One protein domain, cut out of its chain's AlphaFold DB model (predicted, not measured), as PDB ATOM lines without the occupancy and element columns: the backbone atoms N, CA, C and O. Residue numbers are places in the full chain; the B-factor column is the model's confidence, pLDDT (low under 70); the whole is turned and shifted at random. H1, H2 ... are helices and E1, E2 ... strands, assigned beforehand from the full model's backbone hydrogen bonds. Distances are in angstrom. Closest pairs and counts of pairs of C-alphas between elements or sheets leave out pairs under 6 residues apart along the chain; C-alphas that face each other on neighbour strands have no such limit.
ATOM      1  N   THR A   7     -46.184  31.144  28.976       90.81
ATOM      2  CA  THR A   7     -45.677  31.151  27.600       90.81
ATOM      3  C   THR A   7     -44.810  32.380  27.375       90.81
ATOM      4  O   THR A   7     -45.133  33.462  27.868       90.81
ATOM      5  N   LEU A   8     -43.724  32.230  26.623       91.62
ATOM      6  CA  LEU A   8     -42.864  33.343  26.228       91.62
ATOM      7  C   LEU A   8     -43.398  34.051  24.983       91.62
ATOM      8  O   LEU A   8     -43.907  33.409  24.071       91.62
ATOM      9  N   THR A   9     -43.248  35.371  24.924       93.25
ATOM     10  CA  THR A   9     -43.528  36.175  23.719       93.25
ATOM     11  C   THR A   9     -42.256  36.685  23.041       93.25
ATOM     12  O   THR A   9     -42.316  37.167  21.912       93.25
ATOM     13  N   ALA A  10     -41.106  36.560  23.704       89.75
ATOM     14  CA  ALA A  10     -39.797  36.940  23.191       89.75
ATOM     15  C   ALA A  10     -38.789  35.803  23.403       89.75
ATOM     16  O   ALA A  10     -38.986  34.936  24.254       89.75
ATOM     17  N   ALA A  11     -37.711  35.809  22.617       92.94
ATOM     18  CA  ALA A  11     -36.610  34.882  22.824       92.94
ATOM     19  C   ALA A  11     -35.824  35.293  24.078       92.94
ATOM     20  O   ALA A  11     -35.487  36.468  24.232       92.94
ATOM     21  N   VAL A  12     -35.520  34.338  24.954       92.19
ATOM     22  CA  VAL A  12     -34.758  34.585  26.186       92.19
ATOM     23  C   VAL A  12     -33.662  33.547  26.355       92.19
ATOM     24  O   VAL A  12     -33.857  32.364  26.076       92.19
ATOM     25  N   PHE A  13     -32.509  33.999  26.832       94.06
ATOM     26  CA  PHE A  13     -31.444  33.114  27.277       94.06
ATOM     27  C   PHE A  13     -31.598  32.887  28.775       94.06
ATOM     28  O   PHE A  13     -31.699  33.842  29.543       94.06
ATOM     29  N   VAL A  14     -31.626  31.624  29.176       92.62
ATOM     30  CA  VAL A  14     -31.696  31.199  30.575       92.62
ATOM     31  C   VAL A  14     -30.600  30.185  30.835       92.62
ATOM     32  O   VAL A  14     -30.114  29.534  29.912       92.62
ATOM     33  N   THR A  15     -30.219  30.027  32.090       94.56
ATOM     34  CA  THR A  15     -29.306  28.969  32.504       94.56
ATOM     35  C   THR A  15     -30.124  27.796  33.017       94.56
ATOM     36  O   THR A  15     -30.964  27.957  33.907       94.56
ATOM     37  N   ASP A  16     -29.895  26.607  32.468       90.25
ATOM     38  CA  ASP A  16     -30.515  25.395  32.986       90.25
ATOM     39  C   ASP A  16     -30.026  25.149  34.427       90.25
ATOM     40  O   ASP A  16     -28.819  25.075  34.661       90.25
ATOM     41  N   PRO A  17     -30.919  25.024  35.421       87.06
ATOM     42  CA  PRO A  17     -30.512  24.862  36.815       87.06
ATOM     43  C   PRO A  17     -29.909  23.480  37.127       87.06
ATOM     44  O   PRO A  17     -29.358  23.301  38.210       87.06
ATOM     45  N   LYS A  18     -30.041  22.494  36.229       89.44
ATOM     46  CA  LYS A  18     -29.521  21.128  36.390       89.44
ATOM     47  C   LYS A  18     -28.204  20.947  35.644       89.44
ATOM     48  O   LYS A  18     -27.276  20.364  36.197       89.44
ATOM     49  N   THR A  19     -28.125  21.412  34.397       91.81
ATOM     50  CA  THR A  19     -26.924  21.250  33.560       91.81
ATOM     51  C   THR A  19     -25.993  22.455  33.607       91.81
ATOM     52  O   THR A  19     -24.836  22.335  33.215       91.81
ATOM     53  N   HIS A  20     -26.458  23.597  34.126       91.81
ATOM     54  CA  HIS A  20     -25.746  24.879  34.120       91.81
ATOM     55  C   HIS A  20     -25.390  25.384  32.712       91.81
ATOM     56  O   HIS A  20     -24.524  26.243  32.555       91.81
ATOM     57  N   GLU A  21     -26.072  24.883  31.682       94.12
ATOM     58  CA  GLU A  21     -25.876  25.305  30.299       94.12
ATOM     59  C   GLU A  21     -26.794  26.472  29.936       94.12
ATOM     60  O   GLU A  21     -27.893  26.622  30.471       94.12
ATOM     61  N   THR A  22     -26.362  27.300  28.986       94.44
ATOM     62  CA  THR A  22     -27.205  28.366  28.441       94.44
ATOM     63  C   THR A  22     -28.200  27.789  27.440       94.44
ATOM     64  O   THR A  22     -27.824  27.308  26.373       94.44
ATOM     65  N   LEU A  23     -29.484  27.891  27.763       92.75
ATOM     66  CA  LEU A  23     -30.591  27.522  26.896       92.75
ATOM     67  C   LEU A  23     -31.204  28.771  26.267       92.75
ATOM     68  O   LEU A  23     -31.507  29.749  26.949       92.75
ATOM     69  N   LEU A  24     -31.436  28.711  24.959       93.94
ATOM     70  CA  LEU A  24     -32.225  29.703  24.241       93.94
ATOM     71  C   LEU A  24     -33.673  29.223  24.147       93.94
ATOM     72  O   LEU A  24     -33.981  28.296  23.396       93.94
ATOM     73  N   LEU A  25     -34.569  29.878  24.879       92.50
ATOM     74  CA  LEU A  25     -36.003  29.642  24.775       92.50
ATOM     75  C   LEU A  25     -36.598  30.572  23.723       92.50
ATOM     76  O   LEU A  25     -36.400  31.785  23.760       92.50
ATOM     77  N   GLN A  26     -37.321  29.988  22.774       92.50
ATOM     78  CA  GLN A  26     -37.952  30.713  21.675       92.50
ATOM     79  C   GLN A  26     -39.306  31.309  22.101       92.50
ATOM     80  O   GLN A  26     -39.954  30.780  23.009       92.50
ATOM     81  N   PRO A  27     -39.794  32.360  21.416       92.06
ATOM     82  CA  PRO A  27     -41.181  32.796  21.541       92.06
ATOM     83  C   PRO A  27     -42.149  31.620  21.333       92.06
ATOM     84  O   PRO A  27     -41.944  30.781  20.457       92.06
ATOM     85  N   GLY A  28     -43.201  31.546  22.144       88.88
ATOM     86  CA  GLY A  28     -44.154  30.436  22.169       88.88
ATOM     87  C   GLY A  28     -43.723  29.245  23.031       88.88
ATOM     88  O   GLY A  28     -44.542  28.360  23.281       88.88
ATOM     89  N   ALA A  29     -42.483  29.215  23.535       90.19
ATOM     90  CA  ALA A  29     -42.055  28.179  24.467       90.19
ATOM     91  C   ALA A  29     -42.812  28.284  25.799       90.19
ATOM     92  O   ALA A  29     -43.036  29.375  26.334       90.19
ATOM     93  N   GLN A  30     -43.202  27.126  26.330       89.88
ATOM     94  CA  GLN A  30     -43.878  27.006  27.616       89.88
ATOM     95  C   GLN A  30     -42.849  26.746  28.714       89.88
ATOM     96  O   GLN A  30     -42.117  25.759  28.672       89.88
ATOM     97  N   VAL A  31     -42.818  27.623  29.710       87.81
ATOM     98  CA  VAL A  31     -41.971  27.495  30.895       87.81
ATOM     99  C   VAL A  31     -42.830  26.995  32.047       87.81
ATOM    100  O   VAL A  31     -43.711  27.708  32.530       87.81
ATOM    101  N   SER A  32     -42.585  25.758  32.474       86.12
ATOM    102  CA  SER A  32     -43.196  25.150  33.663       86.12
ATOM    103  C   SER A  32     -42.251  25.115  34.865       86.12
ATOM    104  O   SER A  32     -42.718  25.055  36.000       86.12
ATOM    105  N   GLU A  33     -40.936  25.146  34.632       86.56
ATOM    106  CA  GLU A  33     -39.934  25.079  35.698       86.56
ATOM    107  C   GLU A  33     -39.836  26.439  36.419       86.56
ATOM    108  O   GLU A  33     -39.481  27.442  35.787       86.56
ATOM    109  N   PRO A  34     -40.092  26.505  37.741       86.88
ATOM    110  CA  PRO A  34     -40.080  27.766  38.484       86.88
ATOM    111  C   PRO A  34     -38.693  28.419  38.490       86.88
ATOM    112  O   PRO A  34     -38.591  29.621  38.289       86.88
ATOM    113  N   ALA A  35     -37.627  27.621  38.594       89.38
ATOM    114  CA  ALA A  35     -36.249  28.112  38.560       89.38
ATOM    115  C   ALA A  35     -35.858  28.751  37.212       89.38
ATOM    116  O   ALA A  35     -34.964  29.592  37.166       89.38
ATOM    117  N   ILE A  36     -36.514  28.372  36.107       90.00
ATOM    118  CA  ILE A  36     -36.338  29.051  34.816       90.00
ATOM    119  C   ILE A  36     -37.171  30.335  34.783       90.00
ATOM    120  O   ILE A  36     -36.688  31.373  34.339       90.00
ATOM    121  N   ALA A  37     -38.408  30.292  35.283       88.56
ATOM    122  CA  ALA A  37     -39.274  31.466  35.325       88.56
ATOM    123  C   ALA A  37     -38.704  32.597  36.203       88.56
ATOM    124  O   ALA A  37     -38.812  33.762  35.830       88.56
ATOM    125  N   GLU A  38     -38.061  32.265  37.325       89.94
ATOM    126  CA  GLU A  38     -37.403  33.222  38.228       89.94
ATOM    127  C   GLU A  38     -36.221  33.957  37.576       89.94
ATOM    128  O   GLU A  38     -35.925  35.091  37.949       89.94
ATOM    129  N   GLN A  39     -35.574  33.355  36.571       92.12
ATOM    130  CA  GLN A  39     -34.491  34.003  35.821       92.12
ATOM    131  C   GLN A  39     -35.005  35.061  34.835       92.12
ATOM    132  O   GLN A  39     -34.272  35.977  34.466       92.12
ATOM    133  N   ILE A  40     -36.266  34.965  34.407       89.31
ATOM    134  CA  ILE A  40     -36.856  35.865  33.414       89.31
ATOM    135  C   ILE A  40     -37.582  36.989  34.156       89.31
ATOM    136  O   ILE A  40     -38.794  36.964  34.387       89.31
ATOM    137  N   THR A  41     -36.800  37.996  34.533       88.56
ATOM    138  CA  THR A  41     -37.250  39.161  35.311       88.56
ATOM    139  C   THR A  41     -37.968  40.216  34.470       88.56
ATOM    140  O   THR A  41     -38.695  41.043  35.016       88.56
ATOM    141  N   HIS A  42     -37.804  40.184  33.144       86.38
ATOM    142  CA  HIS A  42     -38.466  41.108  32.229       86.38
ATOM    143  C   HIS A  42     -39.935  40.704  32.009       86.38
ATOM    144  O   HIS A  42     -40.190  39.659  31.404       86.38
ATOM    145  N   PRO A  43     -40.919  41.512  32.452       84.00
ATOM    146  CA  PRO A  43     -42.333  41.167  32.323       84.00
ATOM    147  C   PRO A  43     -42.781  41.052  30.860       84.00
ATOM    148  O   PRO A  43     -43.583  40.175  30.553       84.00
ATOM    149  N   ASP A  44     -42.205  41.855  29.962       87.19
ATOM    150  CA  ASP A  44     -42.509  41.854  28.523       87.19
ATOM    151  C   ASP A  44     -42.029  40.593  27.792       87.19
ATOM    152  O   ASP A  44     -42.432  40.345  26.660       87.19
ATOM    153  N   ALA A  45     -41.170  39.774  28.411       88.06
ATOM    154  CA  ALA A  45     -40.772  38.490  27.839       88.06
ATOM    155  C   ALA A  45     -41.894  37.443  27.934       88.06
ATOM    156  O   ALA A  45     -41.893  36.452  27.198       88.06
ATOM    157  N   TRP A  46     -42.866  37.667  28.819       88.75
ATOM    158  CA  TRP A  46     -43.999  36.784  29.037       88.75
ATOM    159  C   TRP A  46     -45.184  37.176  28.160       88.75
ATOM    160  O   TRP A  46     -45.508  38.351  28.013       88.75
TER     161      TRP A  46
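Overview. This is residues 7 to 46 of the 63 residues of an uncharacterized protein of Streptomyces spongiicola (UniProt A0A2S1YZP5). Little regular structure is here: a small antiparallel hairpin, E1 and E2, has the one-turn helix H1 over one face, near E1, and the rest, mostly loop, holds no further named helix or strand. The turn of the hairpin lies at one end, and the first and last printed residues come near each other towards the other. The printed part has 40 residues, in the order E1, E2, H1, of mixed class, with only 12 in named elements. It is compact, with a radius of gyration of the C-alphas of 9.3 A, yet elongated, spanning 25 by 15 by 15 A.

Along the chain. Find C-alpha 12 at (-34.758, 34.585, 26.186); from there E1 runs 10.1 A to residue 15. E2, residues 22 to 25, covers 9.6 A. H1, residues 34 to 37, ends at C-alpha 37, (-39.274, 31.466, 35.325).

Arrangement. E1 and E2 form a hairpin at 145 degrees; look for N 14 and O 23, 2.9 A apart, within hydrogen-bond range. The closest C-alphas of E1 and H1, Val 14 and Ile 36, are 6.6 A apart. H1 is too short for an O i to N i+4 pair; its one O i to N i+3 pair is within range.

Size, cuts and confidence. The farthest C-alphas, Thr 19 and Asp 44, are 26.3 A apart. The printed part has no cut, both links are short, and no printed residue is under 70 in pLDDT.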